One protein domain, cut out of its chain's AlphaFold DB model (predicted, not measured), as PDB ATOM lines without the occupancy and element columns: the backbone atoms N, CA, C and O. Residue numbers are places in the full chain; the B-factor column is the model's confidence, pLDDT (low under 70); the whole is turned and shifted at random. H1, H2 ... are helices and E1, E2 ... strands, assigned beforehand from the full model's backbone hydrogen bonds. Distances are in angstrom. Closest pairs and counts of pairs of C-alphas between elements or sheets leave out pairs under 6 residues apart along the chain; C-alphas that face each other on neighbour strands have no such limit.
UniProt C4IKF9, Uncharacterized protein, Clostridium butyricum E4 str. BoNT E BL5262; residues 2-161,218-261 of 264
ATOM      1  N   GLU A   2      19.297  67.096  -0.556       48.44
ATOM      2  CA  GLU A   2      20.105  65.939  -0.106       48.44
ATOM      3  C   GLU A   2      19.946  64.655  -0.944       48.44
ATOM      4  O   GLU A   2      20.884  63.870  -1.083       48.44
ATOM      5  N   THR A   3      18.775  64.422  -1.540       45.09
ATOM      6  CA  THR A   3      18.490  63.224  -2.347       45.09
ATOM      7  C   THR A   3      19.252  63.206  -3.671       45.09
ATOM      8  O   THR A   3      19.794  62.171  -4.051       45.09
ATOM      9  N   THR A   4      19.381  64.348  -4.345       37.94
ATOM     10  CA  THR A   4      20.153  64.473  -5.591       37.94
ATOM     11  C   THR A   4      21.658  64.317  -5.363       37.94
ATOM     12  O   THR A   4      22.314  63.661  -6.165       37.94
ATOM     13  N   GLN A   5      22.204  64.812  -4.245       39.00
ATOM     14  CA  GLN A   5      23.609  64.584  -3.876       39.00
ATOM     15  C   GLN A   5      23.913  63.108  -3.573       39.00
ATOM     16  O   GLN A   5      24.945  62.604  -4.012       39.00
ATOM     17  N   LYS A   6      23.017  62.387  -2.879       37.56
ATOM     18  CA  LYS A   6      23.173  60.939  -2.634       37.56
ATOM     19  C   LYS A   6      23.135  60.113  -3.921       37.56
ATOM     20  O   LYS A   6      23.958  59.215  -4.083       37.56
ATOM     21  N   VAL A   7      22.230  60.432  -4.848       42.91
ATOM     22  CA  VAL A   7      22.124  59.734  -6.143       42.91
ATOM     23  C   VAL A   7      23.345  60.010  -7.026       42.91
ATOM     24  O   VAL A   7      23.891  59.079  -7.609       42.91
ATOM     25  N   PHE A   8      23.840  61.252  -7.066       34.38
ATOM     26  CA  PHE A   8      25.071  61.586  -7.793       34.38
ATOM     27  C   PHE A   8      26.309  60.895  -7.209       34.38
ATOM     28  O   PHE A   8      27.143  60.403  -7.965       34.38
ATOM     29  N   ARG A   9      26.420  60.812  -5.878       39.03
ATOM     30  CA  ARG A   9      27.530  60.125  -5.200       39.03
ATOM     31  C   ARG A   9      27.505  58.617  -5.463       39.03
ATOM     32  O   ARG A   9      28.527  58.056  -5.831       39.03
ATOM     33  N   SER A  10      26.322  58.002  -5.405       43.53
ATOM     34  CA  SER A  10      26.116  56.592  -5.762       43.53
ATOM     35  C   SER A  10      26.397  56.310  -7.247       43.53
ATOM     36  O   SER A  10      26.996  55.288  -7.573       43.53
ATOM     37  N   GLY A  11      26.038  57.227  -8.151       30.50
ATOM     38  CA  GLY A  11      26.354  57.120  -9.578       30.50
ATOM     39  C   GLY A  11      27.851  57.251  -9.884       30.50
ATOM     40  O   GLY A  11      28.378  56.505 -10.706       30.50
ATOM     41  N   LEU A  12      28.558  58.153  -9.198       38.88
ATOM     42  CA  LEU A  12      30.013  58.320  -9.315       38.88
ATOM     43  C   LEU A  12      30.783  57.120  -8.750       38.88
ATOM     44  O   LEU A  12      31.751  56.678  -9.367       38.88
ATOM     45  N   GLU A  13      30.334  56.562  -7.625       45.66
ATOM     46  CA  GLU A  13      30.880  55.322  -7.061       45.66
ATOM     47  C   GLU A  13      30.676  54.142  -8.021       45.66
ATOM     48  O   GLU A  13      31.626  53.417  -8.309       45.66
ATOM     49  N   PHE A  14      29.489  54.018  -8.621       48.88
ATOM     50  CA  PHE A  14      29.189  52.997  -9.628       48.88
ATOM     51  C   PHE A  14      30.054  53.131 -10.895       48.88
ATOM     52  O   PHE A  14      30.590  52.140 -11.394       48.88
ATOM     53  N   ILE A  15      30.256  54.354 -11.402       42.19
ATOM     54  CA  ILE A  15      31.150  54.615 -12.546       42.19
ATOM     55  C   ILE A  15      32.608  54.291 -12.185       42.19
ATOM     56  O   ILE A  15      33.338  53.727 -13.006       42.19
ATOM     57  N   GLY A  16      33.030  54.610 -10.958       45.66
ATOM     58  CA  GLY A  16      34.345  54.252 -10.430       45.66
ATOM     59  C   GLY A  16      34.559  52.740 -10.393       45.66
ATOM     60  O   GLY A  16      35.573  52.252 -10.892       45.66
ATOM     61  N   GLU A  17      33.581  51.983  -9.894       55.09
ATOM     62  CA  GLU A  17      33.633  50.517  -9.862       55.09
ATOM     63  C   GLU A  17      33.664  49.897 -11.261       55.09
ATOM     64  O   GLU A  17      34.445  48.976 -11.504       55.09
ATOM     65  N   ILE A  18      32.900  50.433 -12.220       55.22
ATOM     66  CA  ILE A  18      32.957  49.991 -13.623       55.22
ATOM     67  C   ILE A  18      34.356  50.205 -14.211       55.22
ATOM     68  O   ILE A  18      34.886  49.321 -14.891       55.22
ATOM     69  N   LYS A  19      34.965  51.368 -13.959       57.03
ATOM     70  CA  LYS A  19      36.294  51.706 -14.482       57.03
ATOM     71  C   LYS A  19      37.382  50.804 -13.888       57.03
ATOM     72  O   LYS A  19      38.217  50.304 -14.640       57.03
ATOM     73  N   VAL A  20      37.333  50.552 -12.578       57.62
ATOM     74  CA  VAL A  20      38.263  49.648 -11.877       57.62
ATOM     75  C   VAL A  20      38.109  48.215 -12.380       57.62
ATOM     76  O   VAL A  20      39.098  47.581 -12.733       57.62
ATOM     77  N   ASN A  21      36.879  47.723 -12.523       64.38
ATOM     78  CA  ASN A  21      36.623  46.372 -13.022       64.38
ATOM     79  C   ASN A  21      37.112  46.172 -14.465       64.38
ATOM     80  O   ASN A  21      37.613  45.099 -14.807       64.38
ATOM     81  N   LYS A  22      37.011  47.206 -15.309       68.88
ATOM     82  CA  LYS A  22      37.551  47.176 -16.673       68.88
ATOM     83  C   LYS A  22      39.082  47.109 -16.684       68.88
ATOM     84  O   LYS A  22      39.620  46.243 -17.365       68.88
ATOM     85  N   SER A  23      39.756  47.965 -15.915       69.19
ATOM     86  CA  SER A  23      41.225  47.972 -15.811       69.19
ATOM     87  C   SER A  23      41.757  46.664 -15.213       69.19
ATOM     88  O   SER A  23      42.626  46.029 -15.800       69.19
ATOM     89  N   ASN A  24      41.138  46.164 -14.139       67.88
ATOM     90  CA  ASN A  24      41.455  44.856 -13.560       67.88
ATOM     91  C   ASN A  24      41.336  43.723 -14.584       67.88
ATOM     92  O   ASN A  24      42.192  42.843 -14.654       67.88
ATOM     93  N   LYS A  25      40.264  43.736 -15.383       75.94
ATOM     94  CA  LYS A  25      40.053  42.734 -16.427       75.94
ATOM     95  C   LYS A  25      41.150  42.804 -17.489       75.94
ATOM     96  O   LYS A  25      41.628  41.757 -17.911       75.94
ATOM     97  N   GLU A  26      41.531  43.999 -17.930       79.62
ATOM     98  CA  GLU A  26      42.602  44.193 -18.915       79.62
ATOM     99  C   GLU A  26      43.943  43.678 -18.375       79.62
ATOM    100  O   GLU A  26      44.575  42.851 -19.030       79.62
ATOM    101  N   LEU A  27      44.300  44.023 -17.136       73.69
ATOM    102  CA  LEU A  27      45.516  43.536 -16.479       73.69
ATOM    103  C   LEU A  27      45.539  42.015 -16.303       73.69
ATOM    104  O   LEU A  27      46.571  41.377 -16.503       73.69
ATOM    105  N   MET A  28      44.398  41.405 -15.981       75.50
ATOM    106  CA  MET A  28      44.292  39.947 -15.922       75.50
ATOM    107  C   MET A  28      44.439  39.288 -17.286       75.50
ATOM    108  O   MET A  28      45.100  38.259 -17.381       75.50
ATOM    109  N   ILE A  29      43.847  39.858 -18.338       84.75
ATOM    110  CA  ILE A  29      44.039  39.363 -19.707       84.75
ATOM    111  C   ILE A  29      45.520  39.428 -20.073       84.75
ATOM    112  O   ILE A  29      46.045  38.470 -20.636       84.75
ATOM    113  N   GLU A  30      46.195  40.528 -19.745       82.88
ATOM    114  CA  GLU A  30      47.628  40.679 -19.993       82.88
ATOM    115  C   GLU A  30      48.449  39.644 -19.228       82.88
ATOM    116  O   GLU A  30      49.303  38.999 -19.835       82.88
ATOM    117  N   LYS A  31      48.147  39.406 -17.945       80.75
ATOM    118  CA  LYS A  31      48.832  38.368 -17.167       80.75
ATOM    119  C   LYS A  31      48.581  36.969 -17.730       80.75
ATOM    120  O   LYS A  31      49.538  36.230 -17.920       80.75
ATOM    121  N   ILE A  32      47.338  36.613 -18.058       84.94
ATOM    122  CA  ILE A  32      47.017  35.303 -18.651       84.94
ATOM    123  C   ILE A  32      47.777  35.114 -19.969       84.94
ATOM    124  O   ILE A  32      48.422  34.092 -20.166       84.94
ATOM    125  N   LEU A  33      47.759  36.110 -20.860       87.50
ATOM    126  CA  LEU A  33      48.450  36.016 -22.150       87.50
ATOM    127  C   LEU A  33      49.977  36.046 -22.022       87.50
ATOM    128  O   LEU A  33      50.659  35.607 -22.943       87.50
ATOM    129  N   SER A  34      50.526  36.527 -20.902       84.19
ATOM    130  CA  SER A  34      51.977  36.557 -20.689       84.19
ATOM    131  C   SER A  34      52.610  35.160 -20.630       84.19
ATOM    132  O   SER A  34      53.786  35.021 -20.962       84.19
ATOM    133  N   TYR A  35      51.829  34.121 -20.304       83.38
ATOM    134  CA  TYR A  35      52.288  32.728 -20.299       83.38
ATOM    135  C   TYR A  35      52.439  32.112 -21.705       83.38
ATOM    136  O   TYR A  35      53.043  31.051 -21.830       83.38
ATOM    137  N   SER A  36      51.930  32.749 -22.772       86.75
ATOM    138  CA  SER A  36      52.191  32.318 -24.156       86.75
ATOM    139  C   SER A  36      52.282  33.493 -25.135       86.75
ATOM    140  O   SER A  36      51.285  34.091 -25.555       86.75
ATOM    141  N   THR A  37      53.509  33.777 -25.579       87.00
ATOM    142  CA  THR A  37      53.802  34.827 -26.567       87.00
ATOM    143  C   THR A  37      53.228  34.506 -27.947       87.00
ATOM    144  O   THR A  37      52.760  35.403 -28.650       87.00
ATOM    145  N   THR A  38      53.217  33.234 -28.340       89.25
ATOM    146  CA  THR A  38      52.632  32.760 -29.596       89.25
ATOM    147  C   THR A  38      51.129  33.035 -29.637       89.25
ATOM    148  O   THR A  38      50.647  33.651 -30.594       89.25
ATOM    149  N   LEU A  39      50.382  32.670 -28.584       91.06
ATOM    150  CA  LEU A  39      48.945  32.946 -28.500       91.06
ATOM    151  C   LEU A  39      48.663  34.448 -28.479       91.06
ATOM    152  O   LEU A  39      47.770  34.920 -29.189       91.06
ATOM    153  N   GLN A  40      49.452  35.216 -27.724       91.44
ATOM    154  CA  GLN A  40      49.350  36.674 -27.684       91.44
ATOM    155  C   GLN A  40      49.530  37.292 -29.083       91.44
ATOM    156  O   GLN A  40      48.719  38.122 -29.511       91.44
ATOM    157  N   ASN A  41      50.551  36.856 -29.823       92.44
ATOM    158  CA  ASN A  41      50.830  37.317 -31.182       92.44
ATOM    159  C   ASN A  41      49.734  36.900 -32.169       92.44
ATOM    160  O   ASN A  41      49.306  37.712 -32.992       92.44
ATOM    161  N   GLY A  42      49.233  35.669 -32.069       91.25
ATOM    162  CA  GLY A  42      48.135  35.181 -32.901       91.25
ATOM    163  C   GLY A  42      46.843  35.977 -32.701       91.25
ATOM    164  O   GLY A  42      46.203  36.385 -33.675       91.25
ATOM    165  N   ILE A  43      46.499  36.302 -31.450       92.56
ATOM    166  CA  ILE A  43      45.362  37.177 -31.118       92.56
ATOM    167  C   ILE A  43      45.562  38.578 -31.694       92.56
ATOM    168  O   ILE A  43      44.622  39.154 -32.251       92.56
ATOM    169  N   LYS A  44      46.771  39.139 -31.573       93.31
ATOM    170  CA  LYS A  44      47.092  40.459 -32.129       93.31
ATOM    171  C   LYS A  44      46.921  40.468 -33.649       93.31
ATOM    172  O   LYS A  44      46.213  41.327 -34.170       93.31
ATOM    173  N   LYS A  45      47.460  39.460 -34.338       93.62
ATOM    174  CA  LYS A  45      47.334  39.302 -35.790       93.62
ATOM    175  C   LYS A  45      45.873  39.172 -36.223       93.62
ATOM    176  O   LYS A  45      45.455  39.849 -37.154       93.62
ATOM    177  N   TYR A  46      45.063  38.382 -35.513       94.50
ATOM    178  CA  TYR A  46      43.622  38.298 -35.775       94.50
ATOM    179  C   TYR A  46      42.933  39.671 -35.663       94.50
ATOM    180  O   TYR A  46      42.145  40.039 -36.535       94.50
ATOM    181  N   LYS A  47      43.236  40.448 -34.612       93.25
ATOM    182  CA  LYS A  47      42.663  41.792 -34.413       93.25
ATOM    183  C   LYS A  47      43.068  42.757 -35.530       93.25
ATOM    184  O   LYS A  47      42.221  43.514 -35.997       93.25
ATOM    185  N   GLU A  48      44.324  42.710 -35.969       94.31
ATOM    186  CA  GLU A  48      44.829  43.527 -37.078       94.31
ATOM    187  C   GLU A  48      44.134  43.192 -38.403       94.31
ATOM    188  O   GLU A  48      43.675  44.098 -39.097       94.31
ATOM    189  N   GLU A  49      44.002  41.909 -38.747       93.00
ATOM    190  CA  GLU A  49      43.320  41.498 -39.980       93.00
ATOM    191  C   GLU A  49      41.819  41.841 -39.934       93.00
ATOM    192  O   GLU A  49      41.277  42.342 -40.917       93.00
ATOM    193  N   ASN A  50      41.162  41.687 -38.777       92.88
ATOM    194  CA  ASN A  50      39.772  42.114 -38.582       92.88
ATOM    195  C   ASN A  50      39.598  43.638 -38.725       92.88
ATOM    196  O   ASN A  50      38.615  44.101 -39.306       92.88
ATOM    197  N   PHE A  51      40.546  44.429 -38.215       94.12
ATOM    198  CA  PHE A  51      40.531  45.882 -38.381       94.12
ATOM    199  C   PHE A  51      40.662  46.268 -39.857       94.12
ATOM    200  O   PHE A  51      39.842  47.036 -40.355       94.12
ATOM    201  N   LYS A  52      41.625  45.679 -40.579       94.69
ATOM    202  CA  LYS A  52      41.800  45.906 -42.024       94.69
ATOM    203  C   LYS A  52      40.537  45.534 -42.798       94.69
ATOM    204  O   LYS A  52      40.043  46.361 -43.558       94.69
ATOM    205  N   PHE A  53      39.976  44.347 -42.557       95.25
ATOM    206  CA  PHE A  53      38.703  43.923 -43.150       95.25
ATOM    207  C   PHE A  53      37.611  44.981 -42.949       95.25
ATOM    208  O   PHE A  53      37.008  45.443 -43.916       95.25
ATOM    209  N   THR A  54      37.413  45.411 -41.702       93.94
ATOM    210  CA  THR A  54      36.379  46.391 -41.346       93.94
ATOM    211  C   THR A  54      36.588  47.715 -42.082       93.94
ATOM    212  O   THR A  54      35.645  48.244 -42.663       93.94
ATOM    213  N   VAL A  55      37.820  48.230 -42.113       95.81
ATOM    214  CA  VAL A  55      38.153  49.487 -42.800       95.81
ATOM    215  C   VAL A  55      37.873  49.392 -44.299       95.81
ATOM    216  O   VAL A  55      37.214  50.271 -44.844       95.81
ATOM    217  N   PHE A  56      38.307  48.323 -44.968       94.88
ATOM    218  CA  PHE A  56      38.117  48.186 -46.416       94.88
ATOM    219  C   PHE A  56      36.649  48.001 -46.815       94.88
ATOM    220  O   PHE A  56      36.224  48.556 -47.829       94.88
ATOM    221  N   ILE A  57      35.855  47.296 -46.005       93.94
ATOM    222  CA  ILE A  57      34.404  47.211 -46.215       93.94
ATOM    223  C   ILE A  57      33.744  48.578 -46.014       93.94
ATOM    224  O   ILE A  57      32.940  48.988 -46.848       93.94
ATOM    225  N   LEU A  58      34.116  49.322 -44.969       94.75
ATOM    226  CA  LEU A  58      33.606  50.678 -44.755       94.75
ATOM    227  C   LEU A  58      33.964  51.607 -45.923       94.75
ATOM    228  O   LEU A  58      33.092  52.317 -46.414       94.75
ATOM    229  N   CYS A  59      35.202  51.561 -46.421       93.38
ATOM    230  CA  CYS A  59      35.609  52.301 -47.617       93.38
ATOM    231  C   CYS A  59      34.774  51.905 -48.843       93.38
ATOM    232  O   CYS A  59      34.313  52.779 -49.569       93.38
ATOM    233  N   SER A  60      34.530  50.608 -49.059       93.56
ATOM    234  CA  SER A  60      33.702  50.133 -50.176       93.56
ATOM    235  C   SER A  60      32.280  50.705 -50.122       93.56
ATOM    236  O   SER A  60      31.770  51.161 -51.147       93.56
ATOM    237  N   VAL A  61      31.679  50.766 -48.928       93.81
ATOM    238  CA  VAL A  61      30.357  51.374 -48.706       93.81
ATOM    239  C   VAL A  61      30.392  52.892 -48.913       93.81
ATOM    240  O   VAL A  61      29.502  53.439 -49.558       93.81
ATOM    241  N   LEU A  62      31.422  53.583 -48.417       95.19
ATOM    242  CA  LEU A  62      31.572  55.033 -48.595       95.19
ATOM    243  C   LEU A  62      31.725  55.427 -50.071       95.19
ATOM    244  O   LEU A  62      31.187  56.448 -50.494       95.19
ATOM    245  N   PHE A  63      32.419  54.610 -50.862       93.62
ATOM    246  CA  PHE A  63      32.650  54.853 -52.286       93.62
ATOM    247  C   PHE A  63      31.636  54.160 -53.200       93.62
ATOM    248  O   PHE A  63      31.909  54.015 -54.386       93.62
ATOM    249  N   ILE A  64      30.464  53.749 -52.705       92.25
ATOM    250  CA  ILE A  64      29.491  52.959 -53.484       92.25
ATOM    251  C   ILE A  64      29.077  53.609 -54.819       92.25
ATOM    252  O   ILE A  64      28.836  52.908 -55.796       92.25
ATOM    253  N   ASN A  65      29.075  54.946 -54.887       94.25
ATOM    254  CA  ASN A  65      28.766  55.713 -56.103       94.25
ATOM    255  C   ASN A  65      29.932  55.785 -57.111       94.25
ATOM    256  O   ASN A  65      29.747  56.279 -58.219       94.25
ATOM    257  N   PHE A  66      31.118  55.302 -56.741       93.00
ATOM    258  CA  PHE A  66      32.321  55.245 -57.569       93.00
ATOM    259  C   PHE A  66      32.779  53.783 -57.694       93.00
ATOM    260  O   PHE A  66      33.657  53.344 -56.944       93.00
ATOM    261  N   PRO A  67      32.202  53.002 -58.630       90.06
ATOM    262  CA  PRO A  67      32.486  51.571 -58.763       90.06
ATOM    263  C   PRO A  67      33.973  51.250 -58.947       90.06
ATOM    264  O   PRO A  67      34.457  50.261 -58.403       90.06
ATOM    265  N   GLU A  68      34.706  52.123 -59.644       92.44
ATOM    266  CA  GLU A  68      36.154  52.020 -59.867       92.44
ATOM    267  C   GLU A  68      36.967  51.999 -58.563       92.44
ATOM    268  O   GLU A  68      38.032  51.390 -58.513       92.44
ATOM    269  N   LEU A  69      36.455  52.618 -57.494       88.44
ATOM    270  CA  LEU A  69      37.073  52.630 -56.165       88.44
ATOM    271  C   LEU A  69      36.428  51.603 -55.224       88.44
ATOM    272  O   LEU A  69      37.126  50.921 -54.474       88.44
ATOM    273  N   SER A  70      35.102  51.447 -55.279       92.62
ATOM    274  CA  SER A  70      34.365  50.541 -54.389       92.62
ATOM    275  C   SER A  70      34.695  49.065 -54.626       92.62
ATOM    276  O   SER A  70      34.871  48.318 -53.657       92.62
ATOM    277  N   LEU A  71      34.823  48.641 -55.891       91.94
ATOM    278  CA  LEU A  71      35.100  47.244 -56.240       91.94
ATOM    279  C   LEU A  71      36.479  46.783 -55.734       91.94
ATOM    280  O   LEU A  71      36.519  45.778 -55.017       91.94
ATOM    281  N   PRO A  72      37.599  47.496 -55.990       94.19
ATOM    282  CA  PRO A  72      38.893  47.146 -55.401       94.19
ATOM    283  C   PRO A  72      38.868  47.084 -53.871       94.19
ATOM    284  O   PRO A  72      39.413  46.145 -53.291       94.19
ATOM    285  N   CYS A  73      38.192  48.026 -53.201       92.56
ATOM    286  CA  CYS A  73      38.036  47.989 -51.744       92.56
ATOM    287  C   CYS A  73      37.298  46.726 -51.271       92.56
ATOM    288  O   CYS A  73      37.705  46.122 -50.280       92.56
ATOM    289  N   CYS A  74      36.262  46.290 -51.990       93.38
ATOM    290  CA  CYS A  74      35.525  45.066 -51.676       93.38
ATOM    291  C   CYS A  74      36.387  43.803 -51.858       93.38
ATOM    292  O   CYS A  74      36.403  42.930 -50.983       93.38
ATOM    293  N   PHE A  75      37.166  43.717 -52.944       94.00
ATOM    294  CA  PHE A  75      38.092  42.600 -53.173       94.00
ATOM    295  C   PHE A  75      39.183  42.528 -52.100       94.00
ATOM    296  O   PHE A  75      39.433  41.457 -51.542       94.00
ATOM    297  N   ILE A  76      39.789  43.667 -51.757       93.88
ATOM    298  CA  ILE A  76      40.788  43.749 -50.684       93.88
ATOM    299  C   ILE A  76      40.155  43.398 -49.328       93.88
ATOM    300  O   ILE A  76      40.747  42.659 -48.542       93.88
ATOM    301  N   GLY A  77      38.927  43.853 -49.063       94.62
ATOM    302  CA  GLY A  77      38.158  43.448 -47.887       94.62
ATOM    303  C   GLY A  77      37.987  41.929 -47.828       94.62
ATOM    304  O   GLY A  77      38.340  41.298 -46.835       94.62
ATOM    305  N   THR A  78      37.545  41.311 -48.921       93.81
ATOM    306  CA  THR A  78      37.364  39.852 -49.010       93.81
ATOM    307  C   THR A  78      38.672  39.090 -48.771       93.81
ATOM    308  O   THR A  78      38.682  38.075 -48.076       93.81
ATOM    309  N   PHE A  79      39.805  39.598 -49.260       94.94
ATOM    310  CA  PHE A  79      41.120  39.028 -48.959       94.94
ATOM    311  C   PHE A  79      41.422  39.016 -47.450       94.94
ATOM    312  O   PHE A  79      41.845  37.992 -46.903       94.94
ATOM    313  N   PHE A  80      41.157  40.123 -46.752       93.94
ATOM    314  CA  PHE A  80      41.327  40.191 -45.299       93.94
ATOM    315  C   PHE A  80      40.325  39.315 -44.539       93.94
ATOM    316  O   PHE A  80      40.685  38.752 -43.506       93.94
ATOM    317  N   LEU A  81      39.115  39.115 -45.068       93.06
ATOM    318  CA  LEU A  81      38.148  38.166 -44.513       93.06
ATOM    319  C   LEU A  81      38.699  36.733 -44.526       93.06
ATOM    320  O   LEU A  81      38.647  36.047 -43.508       93.06
ATOM    321  N   VAL A  82      39.277  36.287 -45.645       94.12
ATOM    322  CA  VAL A  82      39.881  34.945 -45.743       94.12
ATOM    323  C   VAL A  82      41.019  34.785 -44.732       94.12
ATOM    324  O   VAL A  82      41.077  33.782 -44.018       94.12
ATOM    325  N   ARG A  83      41.890  35.792 -44.598       92.81
ATOM    326  CA  ARG A  83      42.961  35.784 -43.586       92.81
ATOM    327  C   ARG A  83      42.425  35.755 -42.157       92.81
ATOM    328  O   ARG A  83      42.963  35.044 -41.312       92.81
ATOM    329  N   MET A  84      41.350  36.485 -41.879       90.50
ATOM    330  CA  MET A  84      40.682  36.469 -40.581       90.50
ATOM    331  C   MET A  84      40.103  35.081 -40.261       90.50
ATOM    332  O   MET A  84      40.246  34.615 -39.129       90.50
ATOM    333  N   LEU A  85      39.504  34.402 -41.245       90.38
ATOM    334  CA  LEU A  85      38.978  33.041 -41.089       90.38
ATOM    335  C   LEU A  85      40.087  32.027 -40.777       90.38
ATOM    336  O   LEU A  85      39.905  31.185 -39.902       90.38
ATOM    337  N   GLN A  86      41.265  32.150 -41.395       90.06
ATOM    338  CA  GLN A  86      42.434  31.319 -41.054       90.06
ATOM    339  C   GLN A  86      42.902  31.515 -39.599       90.06
ATOM    340  O   GLN A  86      43.489  30.616 -38.996       90.06
ATOM    341  N   LEU A  87      42.626  32.682 -39.015       91.94
ATOM    342  CA  LEU A  87      43.013  33.055 -37.653       91.94
ATOM    343  C   LEU A  87      41.865  32.906 -36.637       91.94
ATOM    344  O   LEU A  87      42.004  33.329 -35.487       91.94
ATOM    345  N   ILE A  88      40.738  32.292 -37.016       91.19
ATOM    346  CA  ILE A  88      39.525  32.223 -36.183       91.19
ATOM    347  C   ILE A  88      39.738  31.482 -34.851       91.19
ATOM    348  O   ILE A  88      39.092  31.795 -33.846       91.19
ATOM    349  N   LYS A  89      40.710  30.562 -34.796       92.75
ATOM    350  CA  LYS A  89      41.135  29.898 -33.555       92.75
ATOM    351  C   LYS A  89      41.567  30.904 -32.485       92.75
ATOM    352  O   LYS A  89      41.106  30.823 -31.348       92.75
ATOM    353  N   TYR A  90      42.310  31.949 -32.851       93.38
ATOM    354  CA  TYR A  90      42.756  32.975 -31.902       93.38
ATOM    355  C   TYR A  90      41.609  33.851 -31.382       93.38
ATOM    356  O   TYR A  90      41.663  34.319 -30.245       93.38
ATOM    357  N   ARG A  91      40.520  34.019 -32.149       92.69
ATOM    358  CA  ARG A  91      39.278  34.624 -31.633       92.69
ATOM    359  C   ARG A  91      38.709  33.801 -30.479       92.69
ATOM    360  O   ARG A  91      38.287  34.370 -29.474       92.69
ATOM    361  N   SER A  92      38.695  32.479 -30.638       91.44
ATOM    362  CA  SER A  92      38.166  31.549 -29.637       91.44
ATOM    363  C   SER A  92      39.023  31.580 -28.369       91.44
ATOM    364  O   SER A  92      38.485  31.764 -27.282       91.44
ATOM    365  N   ILE A  93      40.351  31.549 -28.513       92.25
ATOM    366  CA  ILE A  93      41.309  31.682 -27.398       92.25
ATOM    367  C   ILE A  93      41.110  33.003 -26.655       92.25
ATOM    368  O   ILE A  93      40.972  33.022 -25.435       92.25
ATOM    369  N   HIS A  94      41.010  34.118 -27.382       92.38
ATOM    370  CA  HIS A  94      40.752  35.421 -26.772       92.38
ATOM    371  C   HIS A  94      39.431  35.445 -25.987       92.38
ATOM    372  O   HIS A  94      39.331  36.143 -24.978       92.38
ATOM    373  N   MET A  95      38.412  34.701 -26.424       89.62
ATOM    374  CA  MET A  95      37.139  34.588 -25.711       89.62
ATOM    375  C   MET A  95      37.286  33.803 -24.398       89.62
ATOM    376  O   MET A  95      36.765  34.251 -23.378       89.62
ATOM    377  N   ILE A  96      38.050  32.705 -24.404       89.75
ATOM    378  CA  ILE A  96      38.378  31.911 -23.206       89.75
ATOM    379  C   ILE A  96      39.103  32.784 -22.180       89.75
ATOM    380  O   ILE A  96      38.637  32.932 -21.052       89.75
ATOM    381  N   VAL A  97      40.176  33.458 -22.602       89.94
ATOM    382  CA  VAL A  97      40.962  34.361 -21.745       89.94
ATOM    383  C   VAL A  97      40.096  35.482 -21.163       89.94
ATOM    384  O   VAL A  97      40.200  35.810 -19.983       89.94
ATOM    385  N   ASN A  98      39.190  36.054 -21.962       87.19
ATOM    386  CA  ASN A  98      38.257  37.073 -21.481       87.19
ATOM    387  C   ASN A  98      37.304  36.554 -20.403       87.19
ATOM    388  O   ASN A  98      36.962  37.317 -19.498       87.19
ATOM    389  N   ASN A  99      36.845  35.308 -20.520       82.50
ATOM    390  CA  ASN A  99      35.970  34.692 -19.529       82.50
ATOM    391  C   ASN A  99      36.732  34.393 -18.237       82.50
ATOM    392  O   ASN A  99      36.253  34.779 -17.174       82.50
ATOM    393  N   MET A 100      37.949  33.848 -18.331       80.56
ATOM    394  CA  MET A 100      38.838  33.636 -17.179       80.56
ATOM    395  C   MET A 100      39.106  34.942 -16.420       80.56
ATOM    396  O   MET A 100      38.864  35.030 -15.217       80.56
ATOM    397  N   ALA A 101      39.514  35.995 -17.136       78.12
ATOM    398  CA  ALA A 101      39.752  37.308 -16.544       78.12
ATOM    399  C   ALA A 101      38.476  37.917 -15.946       78.12
ATOM    400  O   ALA A 101      38.518  38.572 -14.909       78.12
ATOM    401  N   LYS A 102      37.315  37.716 -16.583       73.00
ATOM    402  CA  LYS A 102      36.037  38.220 -16.068       73.00
ATOM    403  C   LYS A 102      35.643  37.517 -14.770       73.00
ATOM    404  O   LYS A 102      35.173  38.195 -13.859       73.00
ATOM    405  N   ASP A 103      35.820  36.205 -14.699       65.19
ATOM    406  CA  ASP A 103      35.474  35.396 -13.535       65.19
ATOM    407  C   ASP A 103      36.278  35.828 -12.303       65.19
ATOM    408  O   ASP A 103      35.688  36.139 -11.265       65.19
ATOM    409  N   LEU A 104      37.591  36.018 -12.436       62.50
ATOM    410  CA  LEU A 104      38.401  36.484 -11.313       62.50
ATOM    411  C   LEU A 104      38.206  37.988 -11.021       62.50
ATOM    412  O   LEU A 104      38.018  38.354  -9.864       62.50
ATOM    413  N   ALA A 105      38.167  38.863 -12.036       56.34
ATOM    414  CA  ALA A 105      38.056  40.315 -11.822       56.34
ATOM    415  C   ALA A 105      36.681  40.775 -11.308       56.34
ATOM    416  O   ALA A 105      36.606  41.788 -10.621       56.34
ATOM    417  N   HIS A 106      35.594  40.076 -11.663       55.41
ATOM    418  CA  HIS A 106      34.229  40.510 -11.326       55.41
ATOM    419  C   HIS A 106      33.536  39.603 -10.314       55.41
ATOM    420  O   HIS A 106      32.737  40.092  -9.518       55.41
ATOM    421  N   LYS A 107      33.776  38.287 -10.366       52.34
ATOM    422  CA  LYS A 107      33.132  37.339  -9.445       52.34
ATOM    423  C   LYS A 107      34.038  36.984  -8.269       52.34
ATOM    424  O   LYS A 107      33.527  36.489  -7.270       52.34
ATOM    425  N   GLY A 108      35.347  37.229  -8.382       49.34
ATOM    426  CA  GLY A 108      36.337  36.808  -7.390       49.34
ATOM    427  C   GLY A 108      36.440  35.286  -7.259       49.34
ATOM    428  O   GLY A 108      36.952  34.802  -6.258       49.34
ATOM    429  N   VAL A 109      35.911  34.537  -8.233       57.62
ATOM    430  CA  VAL A 109      35.836  33.072  -8.222       57.62
ATOM    431  C   VAL A 109      36.187  32.573  -9.610       57.62
ATOM    432  O   VAL A 109      35.545  32.960 -10.586       57.62
ATOM    433  N   TYR A 110      37.181  31.695  -9.695       65.81
ATOM    434  CA  TYR A 110      37.571  31.039 -10.935       65.81
ATOM    435  C   TYR A 110      36.699  29.806 -11.190       65.81
ATOM    436  O   TYR A 110      36.689  28.858 -10.406       65.81
ATOM    437  N   ASN A 111      35.946  29.800 -12.292       68.31
ATOM    438  CA  ASN A 111      35.106  28.660 -12.650       68.31
ATOM    439  C   ASN A 111      35.873  27.659 -13.524       68.31
ATOM    440  O   ASN A 111      35.776  27.676 -14.754       68.31
ATOM    441  N   LYS A 112      36.587  26.736 -12.871       68.25
ATOM    442  CA  LYS A 112      37.333  25.662 -13.544       68.25
ATOM    443  C   LYS A 112      36.460  24.814 -14.478       68.25
ATOM    444  O   LYS A 112      36.907  24.447 -15.561       68.25
ATOM    445  N   GLY A 113      35.215  24.528 -14.090       67.94
ATOM    446  CA  GLY A 113      34.286  23.734 -14.902       67.94
ATOM    447  C   GLY A 113      33.970  24.406 -16.238       67.94
ATOM    448  O   GLY A 113      34.120  23.793 -17.291       67.94
ATOM    449  N   SER A 114      33.628  25.696 -16.199       75.94
ATOM    450  CA  SER A 114      33.302  26.471 -17.400       75.94
ATOM    451  C   SER A 114      34.507  26.650 -18.328       75.94
ATOM    452  O   SER A 114      34.370  26.518 -19.543       75.94
ATOM    453  N   VAL A 115      35.700  26.894 -17.778       77.31
ATOM    454  CA  VAL A 115      36.935  26.973 -18.576       77.31
ATOM    455  C   VAL A 115      37.251  25.618 -19.216       77.31
ATOM    456  O   VAL A 115      37.570  25.563 -20.404       77.31
ATOM    457  N   GLY A 116      37.080  24.518 -18.475       76.25
ATOM    458  CA  GLY A 116      37.253  23.160 -18.989       76.25
ATOM    459  C   GLY A 116      36.302  22.824 -20.142       76.25
ATOM    460  O   GLY A 116      36.730  22.229 -21.129       76.25
ATOM    461  N   GLU A 117      35.037  23.242 -20.066       82.44
ATOM    462  CA  GLU A 117      34.082  23.115 -21.176       82.44
ATOM    463  C   GLU A 117      34.523  23.919 -22.403       82.44
ATOM    464  O   GLU A 117      34.542  23.381 -23.507       82.44
ATOM    465  N   MET A 118      34.978  25.164 -22.230       86.44
ATOM    466  CA  MET A 118      35.446  25.971 -23.363       86.44
ATOM    467  C   MET A 118      36.713  25.407 -24.024       86.44
ATOM    468  O   MET A 118      36.880  25.537 -25.238       86.44
ATOM    469  N   ILE A 119      37.602  24.770 -23.255       88.81
ATOM    470  CA  ILE A 119      38.781  24.073 -23.792       88.81
ATOM    471  C   ILE A 119      38.359  22.815 -24.554       88.81
ATOM    472  O   ILE A 119      38.879  22.565 -25.641       88.81
ATOM    473  N   LYS A 120      37.387  22.049 -24.041       89.38
ATOM    474  CA  LYS A 120      36.814  20.898 -24.758       89.38
ATOM    475  C   LYS A 120      36.157  21.325 -26.071       89.38
ATOM    476  O   LYS A 120      36.404  20.700 -27.100       89.38
ATOM    477  N   ASP A 121      35.400  22.419 -26.061       90.94
ATOM    478  CA  ASP A 121      34.806  23.005 -27.267       90.94
ATOM    479  C   ASP A 121      35.874  23.449 -28.270       90.94
ATOM    480  O   ASP A 121      35.715  23.268 -29.479       90.94
ATOM    481  N   PHE A 122      36.972  24.034 -27.785       91.88
ATOM    482  CA  PHE A 122      38.102  24.412 -28.625       91.88
ATOM    483  C   PHE A 122      38.757  23.178 -29.261       91.88
ATOM    484  O   PHE A 122      38.923  23.148 -30.482       91.88
ATOM    485  N   LYS A 123      39.045  22.141 -28.461       92.00
ATOM    486  CA  LYS A 123      39.575  20.851 -28.930       92.00
ATOM    487  C   LYS A 123      38.674  20.238 -29.999       92.00
ATOM    488  O   LYS A 123      39.155  19.851 -31.057       92.00
ATOM    489  N   SER A 124      37.363  20.198 -29.758       92.75
ATOM    490  CA  SER A 124      36.399  19.631 -30.706       92.75
ATOM    491  C   SER A 124      36.336  20.392 -32.032       92.75
ATOM    492  O   SER A 124      35.994  19.792 -33.046       92.75
ATOM    493  N   LYS A 125      36.611  21.703 -32.038       92.31
ATOM    494  CA  LYS A 125      36.524  22.545 -33.243       92.31
ATOM    495  C   LYS A 125      37.805  22.570 -34.066       92.31
ATOM    496  O   LYS A 125      37.721  22.665 -35.286       92.31
ATOM    497  N   TYR A 126      38.964  22.552 -33.413       90.44
ATOM    498  CA  TYR A 126      40.249  22.815 -34.071       90.44
ATOM    499  C   TYR A 126      41.247  21.653 -33.986       90.44
ATOM    500  O   TYR A 126      42.286  21.718 -34.638       90.44
ATOM    501  N   GLY A 127      40.921  20.596 -33.239       85.69
ATOM    502  CA  GLY A 127      41.803  19.456 -32.993       85.69
ATOM    503  C   GLY A 127      42.742  19.675 -31.805       85.69
ATOM    504  O   GLY A 127      42.926  20.798 -31.332       85.69
ATOM    505  N   GLU A 128      43.323  18.581 -31.313       88.31
ATOM    506  CA  GLU A 128      44.334  18.615 -30.247       88.31
ATOM    507  C   GLU A 128      45.774  18.651 -30.767       88.31
ATOM    508  O   GLU A 128      46.661  19.122 -30.067       88.31
ATOM    509  N   ASP A 129      46.000  18.263 -32.024       85.94
ATOM    510  CA  ASP A 129      47.337  18.171 -32.630       85.94
ATOM    511  C   ASP A 129      47.912  19.521 -33.094       85.94
ATOM    512  O   ASP A 129      48.916  19.579 -33.806       85.94
ATOM    513  N   ILE A 130      47.278  20.633 -32.715       89.06
ATOM    514  CA  ILE A 130      47.720  21.980 -33.081       89.06
ATOM    515  C   ILE A 130      48.484  22.635 -31.930       89.06
ATOM    516  O   ILE A 130      48.088  22.545 -30.769       89.06
ATOM    517  N   ILE A 131      49.545  23.376 -32.261       88.94
ATOM    518  CA  ILE A 131      50.380  24.096 -31.282       88.94
ATOM    519  C   ILE A 131      49.525  25.009 -30.392       88.94
ATOM    520  O   ILE A 131      49.745  25.082 -29.186       88.94
ATOM    521  N   GLU A 132      48.497  25.653 -30.956       92.06
ATOM    522  CA  GLU A 132      47.633  26.549 -30.187       92.06
ATOM    523  C   GLU A 132      46.838  25.843 -29.088       92.06
ATOM    524  O   GLU A 132      46.520  26.475 -28.084       92.06
ATOM    525  N   TYR A 133      46.496  24.563 -29.264       90.88
ATOM    526  CA  TYR A 133      45.802  23.796 -28.234       90.88
ATOM    527  C   TYR A 133      46.742  23.497 -27.064       90.88
ATOM    528  O   TYR A 133      46.389  23.765 -25.917       90.88
ATOM    529  N   TYR A 134      47.960  23.030 -27.351       90.44
ATOM    530  CA  TYR A 134      48.976  22.773 -26.328       90.44
ATOM    531  C   TYR A 134      49.312  24.030 -25.523       90.44
ATOM    532  O   TYR A 134      49.291  24.009 -24.293       90.44
ATOM    533  N   GLU A 135      49.557  25.148 -26.206       90.56
ATOM    534  CA  GLU A 135      49.849  26.414 -25.537       90.56
ATOM    535  C   GLU A 135      48.653  26.957 -24.749       90.56
ATOM    536  O   GLU A 135      48.845  27.574 -23.702       90.56
ATOM    537  N   LEU A 136      47.420  26.722 -25.216       90.50
ATOM    538  CA  LEU A 136      46.207  27.119 -24.500       90.50
ATOM    539  C   LEU A 136      46.085  26.351 -23.184       90.50
ATOM    540  O   LEU A 136      45.840  26.961 -22.146       90.50
ATOM    541  N   VAL A 137      46.271  25.031 -23.221       88.62
ATOM    542  CA  VAL A 137      46.222  24.176 -22.028       88.62
ATOM    543  C   VAL A 137      47.330  24.558 -21.048       88.62
ATOM    544  O   VAL A 137      47.058  24.730 -19.862       88.62
ATOM    545  N   TYR A 138      48.554  24.766 -21.538       87.88
ATOM    546  CA  TYR A 138      49.678  25.215 -20.718       87.88
ATOM    547  C   TYR A 138      49.384  26.554 -20.023       87.88
ATOM    548  O   TYR A 138      49.450  26.648 -18.799       87.88
ATOM    549  N   MET A 139      48.967  27.566 -20.791       89.31
ATOM    550  CA  MET A 139      48.615  28.896 -20.285       89.31
ATOM    551  C   MET A 139      47.497  28.841 -19.231       89.31
ATOM    552  O   MET A 139      47.545  29.563 -18.235       89.31
ATOM    553  N   VAL A 140      46.487  27.988 -19.434       85.12
ATOM    554  CA  VAL A 140      45.390  27.811 -18.472       85.12
ATOM    555  C   VAL A 140      45.882  27.161 -17.183       85.12
ATOM    556  O   VAL A 140      45.503  27.623 -16.111       85.12
ATOM    557  N   ASN A 141      46.736  26.140 -17.266       79.06
ATOM    558  CA  ASN A 141      47.275  25.456 -16.091       79.06
ATOM    559  C   ASN A 141      48.166  26.379 -15.245       79.06
ATOM    560  O   ASN A 141      48.027  26.406 -14.024       79.06
ATOM    561  N   GLU A 142      49.034  27.170 -15.882       82.00
ATOM    562  CA  GLU A 142      49.864  28.175 -15.198       82.00
ATOM    563  C   GLU A 142      49.000  29.217 -14.480       82.00
ATOM    564  O   GLU A 142      49.227  29.553 -13.313       82.00
ATOM    565  N   TYR A 143      47.949  29.695 -15.151       79.12
ATOM    566  CA  TYR A 143      47.013  30.625 -14.538       79.12
ATOM    567  C   TYR A 143      46.198  29.984 -13.408       79.12
ATOM    568  O   TYR A 143      45.966  30.623 -12.385       79.12
ATOM    569  N   GLU A 144      45.781  28.727 -13.545       74.06
ATOM    570  CA  GLU A 144      45.071  28.008 -12.490       74.06
ATOM    571  C   GLU A 144      45.955  27.827 -11.251       74.06
ATOM    572  O   GLU A 144      45.515  28.131 -10.144       74.06
ATOM    573  N   ALA A 145      47.219  27.429 -11.420       71.88
ATOM    574  CA  ALA A 145      48.186  27.361 -10.325       71.88
ATOM    575  C   ALA A 145      48.359  28.722  -9.632       71.88
ATOM    576  O   ALA A 145      48.449  28.797  -8.406       71.88
ATOM    577  N   PHE A 146      48.365  29.812 -10.403       72.00
ATOM    578  CA  PHE A 146      48.384  31.162  -9.855       72.00
ATOM    579  C   PHE A 146      47.112  31.491  -9.046       72.00
ATOM    580  O   PHE A 146      47.204  32.017  -7.935       72.00
ATOM    581  N   VAL A 147      45.927  31.141  -9.550       67.12
ATOM    582  CA  VAL A 147      44.657  31.337  -8.833       67.12
ATOM    583  C   VAL A 147      44.602  30.515  -7.548       67.12
ATOM    584  O   VAL A 147      44.195  31.042  -6.517       67.12
ATOM    585  N   VAL A 148      45.046  29.256  -7.574       67.25
ATOM    586  CA  VAL A 148      45.090  28.393  -6.383       67.25
ATOM    587  C   VAL A 148      45.965  29.013  -5.296       67.25
ATOM    588  O   VAL A 148      45.557  29.021  -4.138       67.25
ATOM    589  N   LYS A 149      47.103  29.624  -5.655       65.00
ATOM    590  CA  LYS A 149      47.931  30.384  -4.701       65.00
ATOM    591  C   LYS A 149      47.162  31.551  -4.079       65.00
ATOM    592  O   LYS A 149      47.246  31.756  -2.871       65.00
ATOM    593  N   ILE A 150      46.384  32.300  -4.867       65.31
ATOM    594  CA  ILE A 150      45.519  33.365  -4.331       65.31
ATOM    595  C   ILE A 150      44.480  32.776  -3.371       65.31
ATOM    596  O   ILE A 150      44.296  33.296  -2.271       65.31
ATOM    597  N   GLU A 151      43.800  31.698  -3.760       60.91
ATOM    598  CA  GLU A 151      42.783  31.055  -2.926       60.91
ATOM    599  C   GLU A 151      43.359  30.493  -1.627       60.91
ATOM    600  O   GLU A 151      42.714  30.594  -0.588       60.91
ATOM    601  N   GLU A 152      44.559  29.918  -1.659       60.81
ATOM    602  CA  GLU A 152      45.263  29.417  -0.480       60.81
ATOM    603  C   GLU A 152      45.620  30.559   0.473       60.81
ATOM    604  O   GLU A 152      45.325  30.478   1.666       60.81
ATOM    605  N   VAL A 153      46.140  31.674  -0.054       59.69
ATOM    606  CA  VAL A 153      46.357  32.896   0.732       59.69
ATOM    607  C   VAL A 153      45.040  33.370   1.358       59.69
ATOM    608  O   VAL A 153      45.018  33.725   2.535       59.69
ATOM    609  N   ILE A 154      43.920  33.311   0.628       58.50
ATOM    610  CA  ILE A 154      42.587  33.665   1.148       58.50
ATOM    611  C   ILE A 154      42.079  32.684   2.211       58.50
ATOM    612  O   ILE A 154      41.537  33.113   3.231       58.50
ATOM    613  N   LYS A 155      42.260  31.376   2.022       57.06
ATOM    614  CA  LYS A 155      41.854  30.346   2.991       57.06
ATOM    615  C   LYS A 155      42.672  30.433   4.273       57.06
ATOM    616  O   LYS A 155      42.091  30.357   5.354       57.06
ATOM    617  N   ASN A 156      43.976  30.676   4.172       54.66
ATOM    618  CA  ASN A 156      44.838  30.903   5.330       54.66
ATOM    619  C   ASN A 156      44.389  32.149   6.113       54.66
ATOM    620  O   ASN A 156      44.256  32.075   7.332       54.66
ATOM    621  N   MET A 157      43.982  33.230   5.425       52.38
ATOM    622  CA  MET A 157      43.348  34.399   6.067       52.38
ATOM    623  C   MET A 157      42.021  34.077   6.785       52.38
ATOM    624  O   MET A 157      41.635  34.783   7.718       52.38
ATOM    625  N   HIS A 158      41.276  33.058   6.344       45.88
ATOM    626  CA  HIS A 158      40.012  32.659   6.973       45.88
ATOM    627  C   HIS A 158      40.227  31.715   8.165       45.88
ATOM    628  O   HIS A 158      39.552  31.851   9.184       45.88
ATOM    629  N   ASN A 159      41.193  30.798   8.065       44.59
ATOM    630  CA  ASN A 159      41.505  29.807   9.099       44.59
ATOM    631  C   ASN A 159      42.237  30.409  10.313       44.59
ATOM    632  O   ASN A 159      42.049  29.928  11.431       44.59
ATOM    633  N   GLU A 160      42.978  31.507  10.136       45.69
ATOM    634  CA  GLU A 160      43.529  32.310  11.243       45.69
ATOM    635  C   GLU A 160      42.436  32.879  12.176       45.69
ATOM    636  O   GLU A 160      42.722  33.208  13.324       45.69
ATOM    637  N   LYS A 161      41.163  32.928  11.745       41.25
ATOM    638  CA  LYS A 161      40.026  33.358  12.583       41.25
ATOM    639  C   LYS A 161      39.485  32.273  13.526       41.25
ATOM    640  O   LYS A 161      38.639  32.594  14.356       41.25
ATOM    641  N   LYS A 218      38.672  45.712   7.938       34.25
ATOM    642  CA  LYS A 218      39.129  45.659   6.546       34.25
ATOM    643  C   LYS A 218      40.488  44.950   6.506       34.25
ATOM    644  O   LYS A 218      41.465  45.495   7.008       34.25
ATOM    645  N   VAL A 219      40.547  43.749   5.935       37.91
ATOM    646  CA  VAL A 219      41.819  43.042   5.723       37.91
ATOM    647  C   VAL A 219      42.321  43.435   4.340       37.91
ATOM    648  O   VAL A 219      41.794  42.964   3.332       37.91
ATOM    649  N   ASN A 220      43.287  44.352   4.303       44.91
ATOM    650  CA  ASN A 220      44.020  44.681   3.087       44.91
ATOM    651  C   ASN A 220      45.210  43.729   3.016       44.91
ATOM    652  O   ASN A 220      46.036  43.726   3.925       44.91
ATOM    653  N   ARG A 221      45.300  42.918   1.961       51.28
ATOM    654  CA  ARG A 221      46.495  42.105   1.731       51.28
ATOM    655  C   ARG A 221      46.959  42.249   0.304       51.28
ATOM    656  O   ARG A 221      46.148  42.323  -0.620       51.28
ATOM    657  N   ALA A 222      48.268  42.311   0.169       49.78
ATOM    658  CA  ALA A 222      48.947  42.562  -1.073       49.78
ATOM    659  C   ALA A 222      49.628  41.244  -1.514       49.78
ATOM    660  O   ALA A 222      50.302  40.602  -0.709       49.78
ATOM    661  N   ILE A 223      49.434  40.817  -2.764       53.88
ATOM    662  CA  ILE A 223      50.064  39.635  -3.378       53.88
ATOM    663  C   ILE A 223      50.830  40.083  -4.627       53.88
ATOM    664  O   ILE A 223      50.343  40.907  -5.404       53.88
ATOM    665  N   GLU A 224      52.018  39.525  -4.838       53.94
ATOM    666  CA  GLU A 224      52.825  39.775  -6.032       53.94
ATOM    667  C   GLU A 224      52.147  39.185  -7.281       53.94
ATOM    668  O   GLU A 224      51.842  37.992  -7.343       53.94
ATOM    669  N   PHE A 225      51.879  40.038  -8.271       57.66
ATOM    670  CA  PHE A 225      51.119  39.675  -9.476       57.66
ATOM    671  C   PHE A 225      51.897  39.897 -10.776       57.66
ATOM    672  O   PHE A 225      51.779  39.116 -11.727       57.66
ATOM    673  N   PHE A 226      52.711  40.952 -10.829       53.62
ATOM    674  CA  PHE A 226      53.434  41.358 -12.032       53.62
ATOM    675  C   PHE A 226      54.897  40.929 -11.973       53.62
ATOM    676  O   PHE A 226      55.567  41.163 -10.973       53.62
ATOM    677  N   ASP A 227      55.399  40.369 -13.076       50.78
ATOM    678  CA  ASP A 227      56.835  40.159 -13.262       50.78
ATOM    679  C   ASP A 227      57.530  41.510 -13.525       50.78
ATOM    680  O   ASP A 227      56.905  42.462 -14.000       50.78
ATOM    681  N   ASP A 228      58.841  41.610 -13.278       48.31
ATOM    682  CA  ASP A 228      59.600  42.876 -13.370       48.31
ATOM    683  C   ASP A 228      59.556  43.569 -14.750       48.31
ATOM    684  O   ASP A 228      59.885  44.757 -14.881       48.31
ATOM    685  N   LYS A 229      59.088  42.869 -15.789       40.75
ATOM    686  CA  LYS A 229      59.000  43.354 -17.171       40.75
ATOM    687  C   LYS A 229      57.796  44.289 -17.397       40.75
ATOM    688  O   LYS A 229      56.758  43.909 -17.919       40.75
ATOM    689  N   SER A 230      58.009  45.552 -17.026       44.59
ATOM    690  CA  SER A 230      57.480  46.799 -17.621       44.59
ATOM    691  C   SER A 230      56.034  46.845 -18.170       44.59
ATOM    692  O   SER A 230      55.845  46.648 -19.371       44.59
ATOM    693  N   ARG A 231      55.081  47.321 -17.344       44.31
ATOM    694  CA  ARG A 231      54.017  48.322 -17.651       44.31
ATOM    695  C   ARG A 231      53.653  49.108 -16.371       44.31
ATOM    696  O   ARG A 231      53.952  48.635 -15.282       44.31
ATOM    697  N   LYS A 232      53.085  50.317 -16.518       41.94
ATOM    698  CA  LYS A 232      52.812  51.341 -15.469       41.94
ATOM    699  C   LYS A 232      51.481  51.153 -14.707       41.94
ATOM    700  O   LYS A 232      50.916  52.124 -14.215       41.94
ATOM    701  N   GLU A 233      50.912  49.954 -14.709       49.66
ATOM    702  CA  GLU A 233      49.640  49.705 -14.027       49.66
ATOM    703  C   GLU A 233      49.912  48.946 -12.733       49.66
ATOM    704  O   GLU A 233      50.427  47.832 -12.734       49.66
ATOM    705  N   ASP A 234      49.637  49.622 -11.624       53.94
ATOM    706  CA  ASP A 234      50.379  49.422 -10.382       53.94
ATOM    707  C   ASP A 234      49.713  48.417  -9.418       53.94
ATOM    708  O   ASP A 234      50.393  47.842  -8.561       53.94
ATOM    709  N   ALA A 235      48.414  48.118  -9.584       56.00
ATOM    710  CA  ALA A 235      47.734  47.044  -8.854       56.00
ATOM    711  C   ALA A 235      46.390  46.613  -9.482       56.00
ATOM    712  O   ALA A 235      45.613  47.453  -9.931       56.00
ATOM    713  N   VAL A 236      46.066  45.316  -9.419       56.28
ATOM    714  CA  VAL A 236      44.714  44.767  -9.635       56.28
ATOM    715  C   VAL A 236      44.004  44.654  -8.284       56.28
ATOM    716  O   VAL A 236      44.549  44.102  -7.331       56.28
ATOM    717  N   VAL A 237      42.775  45.163  -8.186       58.03
ATOM    718  CA  VAL A 237      42.003  45.169  -6.927       58.03
ATOM    719  C   VAL A 237      40.870  44.151  -6.989       58.03
ATOM    720  O   VAL A 237      39.862  44.393  -7.648       58.03
ATOM    721  N   LEU A 238      40.988  43.035  -6.273       56.59
ATOM    722  CA  LEU A 238      39.914  42.048  -6.162       56.59
ATOM    723  C   LEU A 238      39.041  42.361  -4.953       56.59
ATOM    724  O   LEU A 238      39.498  42.292  -3.812       56.59
ATOM    725  N   LYS A 239      37.770  42.681  -5.200       56.72
ATOM    726  CA  LYS A 239      36.756  42.800  -4.148       56.72
ATOM    727  C   LYS A 239      35.962  41.499  -4.053       56.72
ATOM    728  O   LYS A 239      35.552  40.947  -5.074       56.72
ATOM    729  N   GLY A 240      35.710  41.028  -2.833       47.16
ATOM    730  CA  GLY A 240      34.861  39.861  -2.597       47.16
ATOM    731  C   GLY A 240      33.431  40.080  -3.109       47.16
ATOM    732  O   GLY A 240      32.711  40.947  -2.617       47.16
ATOM    733  N   GLY A 241      32.999  39.279  -4.089       43.16
ATOM    734  CA  GLY A 241      31.651  39.353  -4.672       43.16
ATOM    735  C   GLY A 241      30.555  38.659  -3.849       43.16
ATOM    736  O   GLY A 241      29.370  38.768  -4.167       43.16
ATOM    737  N   ASN A 242      30.923  37.926  -2.792       44.06
ATOM    738  CA  ASN A 242      29.997  37.129  -1.989       44.06
ATOM    739  C   ASN A 242      29.423  37.931  -0.807       44.06
ATOM    740  O   ASN A 242      30.126  38.727  -0.189       44.06
ATOM    741  N   LYS A 243      28.158  37.688  -0.418       44.44
ATOM    742  CA  LYS A 243      27.511  38.391   0.716       44.44
ATOM    743  C   LYS A 243      28.265  38.217   2.045       44.44
ATOM    744  O   LYS A 243      28.137  39.087   2.900       44.44
ATOM    745  N   LYS A 244      29.023  37.123   2.195       39.97
ATOM    746  CA  LYS A 244      29.852  36.811   3.371       39.97
ATOM    747  C   LYS A 244      31.220  37.516   3.374       39.97
ATOM    748  O   LYS A 244      31.741  37.777   4.448       39.97
ATOM    749  N   ASP A 245      31.734  37.902   2.204       44.03
ATOM    750  CA  ASP A 245      33.107  38.407   2.014       44.03
ATOM    751  C   ASP A 245      33.146  39.837   1.452       44.03
ATOM    752  O   ASP A 245      34.162  40.276   0.917       44.03
ATOM    753  N   LYS A 246      32.043  40.589   1.591       46.03
ATOM    754  CA  LYS A 246      31.870  41.950   1.042       46.03
ATOM    755  C   LYS A 246      32.986  42.937   1.404       46.03
ATOM    756  O   LYS A 246      33.153  43.933   0.708       46.03
ATOM    757  N   ASN A 247      33.726  42.670   2.482       47.88
ATOM    758  CA  ASN A 247      34.752  43.562   3.023       47.88
ATOM    759  C   ASN A 247      36.192  43.052   2.799       47.88
ATOM    760  O   ASN A 247      37.127  43.660   3.320       47.88
ATOM    761  N   LEU A 248      36.393  41.961   2.044       50.31
ATOM    762  CA  LEU A 248      37.723  41.480   1.656       50.31
ATOM    763  C   LEU A 248      38.189  42.213   0.391       50.31
ATOM    764  O   LEU A 248      37.511  42.176  -0.639       50.31
ATOM    765  N   THR A 249      39.345  42.874   0.474       54.62
ATOM    766  CA  THR A 249      40.012  43.492  -0.680       54.62
ATOM    767  C   THR A 249      41.417  42.917  -0.811       54.62
ATOM    768  O   THR A 249      42.255  43.116   0.067       54.62
ATOM    769  N   VAL A 250      41.673  42.200  -1.906       57.47
ATOM    770  CA  VAL A 250      43.001  41.673  -2.238       57.47
ATOM    771  C   VAL A 250      43.622  42.573  -3.296       57.47
ATOM    772  O   VAL A 250      43.045  42.781  -4.363       57.47
ATOM    773  N   TYR A 251      44.794  43.110  -2.988       56.44
ATOM    774  CA  TYR A 251      45.597  43.904  -3.903       56.44
ATOM    775  C   TYR A 251      46.632  42.995  -4.556       56.44
ATOM    776  O   TYR A 251      47.366  42.282  -3.885       56.44
ATOM    777  N   LEU A 252      46.689  43.007  -5.874       61.25
ATOM    778  CA  LEU A 252      47.628  42.243  -6.681       61.25
ATOM    779  C   LEU A 252      48.585  43.253  -7.322       61.25
ATOM    780  O   LEU A 252      48.163  43.981  -8.212       61.25
ATOM    781  N   TYR A 253      49.824  43.375  -6.849       56.31
ATOM    782  CA  TYR A 253      50.693  44.531  -7.135       56.31
ATOM    783  C   TYR A 253      52.097  44.122  -7.604       56.31
ATOM    784  O   TYR A 253      52.450  42.939  -7.622       56.31
ATOM    785  N   LYS A 254      52.882  45.114  -8.044       52.69
ATOM    786  CA  LYS A 254      54.287  44.953  -8.447       52.69
ATOM    787  C   LYS A 254      55.219  45.204  -7.256       52.69
ATOM    788  O   LYS A 254      55.026  46.178  -6.537       52.69
ATOM    789  N   LYS A 255      56.279  44.401  -7.111       47.97
ATOM    790  CA  LYS A 255      57.294  44.498  -6.038       47.97
ATOM    791  C   LYS A 255      57.952  45.881  -5.880       47.97
ATOM    792  O   LYS A 255      58.466  46.195  -4.819       47.97
ATOM    793  N   THR A 256      57.946  46.712  -6.921       45.66
ATOM    794  CA  THR A 256      58.554  48.056  -6.921       45.66
ATOM    795  C   THR A 256      57.569  49.188  -6.606       45.66
ATOM    796  O   THR A 256      57.858  50.338  -6.924       45.66
ATOM    797  N   ASN A 257      56.371  48.881  -6.111       42.94
ATOM    798  CA  ASN A 257      55.294  49.856  -5.971       42.94
ATOM    799  C   ASN A 257      55.194  50.412  -4.537       42.94
ATOM    800  O   ASN A 257      55.175  49.642  -3.581       42.94
ATOM    801  N   GLU A 258      55.019  51.734  -4.408       44.44
ATOM    802  CA  GLU A 258      54.785  52.480  -3.152       44.44
ATOM    803  C   GLU A 258      53.543  51.999  -2.372       44.44
ATOM    804  O   GLU A 258      53.362  52.311  -1.194       44.44
ATOM    805  N   LEU A 259      52.662  51.219  -3.010       41.38
ATOM    806  CA  LEU A 259      51.563  50.518  -2.339       41.38
ATOM    807  C   LEU A 259      52.049  49.484  -1.312       41.38
ATOM    808  O   LEU A 259      51.295  49.174  -0.393       41.38
ATOM    809  N   GLN A 260      53.282  48.980  -1.430       41.94
ATOM    810  CA  GLN A 260      53.888  48.125  -0.409       41.94
ATOM    811  C   GLN A 260      54.060  48.871   0.923       41.94
ATOM    812  O   GLN A 260      53.754  48.304   1.966       41.94
ATOM    813  N   ASP A 261      54.455  50.146   0.870       37.25
ATOM    814  CA  ASP A 261      54.761  50.967   2.052       37.25
ATOM    815  C   ASP A 261      53.513  51.572   2.718       37.25
ATOM    816  O   ASP A 261      53.581  52.046   3.846       37.25
TER     817      ASP A 261
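This is residues 2 to 161 and 218 to 261 of the 264 residues of an uncharacterized protein of Clostridium butyricum E4 str. BoNT E BL5262 (UniProt C4IKF9). A small three-stranded sheet lies beside the last residues of H4 and residues 149 to 157 of H6, two members of a loose up-and-down bundle, H4, H5 and H6, each running against the one before it; the helical hairpin H2 and H3 reaches away from the other end of H4. The long helix H1 crosses H4 with residues 21 to 33, and its residues 2 to 17 stick out as a free arm. The printed part has 204 residues, with six named helices followed by three named strands, and is mostly helix; the sheet, E1 E3 E2, is mixed. The whole is loose, with a radius of gyration of the C-alphas of 21.6 A and spans of 73 by 56 by 32 A.

Start with the sheet: E1 is residues 219 to 224, E2 residues 235 to 239 and E3 residues 248 to 253, which ends at C-alpha 253, (50.693, 44.531, -7.135). Find C-alpha 2 at (20.105, 65.939, -0.106); from there H1, residues 2 to 34, runs 48.0 A. H2, residues 37 to 62, covers 37.3 A and H3, residues 67 to 86, 28.7 A. H4 is residues 88 to 107, 28.0 A; H5 is residues 112 to 126, 20.9 A. H6, residues 131 to 159, runs 41.7 A to C-alpha 159 at (41.505, 29.807, 9.099).

Look first at inner strand E3. It is parallel to E1, with N 251 and O 221 at 2.8 A, and antiparallel to E2 in a hairpin, with N 238 and O 250 at 2.8 A. H1, H4 and H6 each only graze the sheet; the closest C-alphas of H1 and E2 are Asn 24 and Val 236, 5.1 A apart. H1 touches H4 at a steep tilt of 47 degrees, closest at the C-alphas of Met 28 and Ala 101, 5.3 A. H4 and H5 touch at a shallow tilt of 5 degrees, opposite ways, closest at the C-alphas of Ile 96 and Met 118, 6.6 A. H5 and H6 only just touch, with 3 pairs of C-alphas within 8 A, closest at Lys 123 and Tyr 133, 6.9 A. H2 and H3 touch at a shallow tilt of 21 degrees, closest at the C-alphas of Ser 60 and Ser 70, 4.3 A. H3 and the sheet's strands are apart. Every O i to N i+4 pair is within hydrogen-bond range in H1, H2, H4, H5 and H6; H3 has 15 of 16.

The two C-alphas farthest apart are those of Glu 68 and Lys 161, 74.9 A. Residues 162 to 217 are not printed, and C-alphas 161 and 218 are 13.7 A apart across the cut. Of the links printed whole, none is long. Mean pLDDT of the printed part is 71.8; residues 2 to 24, 103 to 113, 147 to 161 and 218 to 261 are under 70.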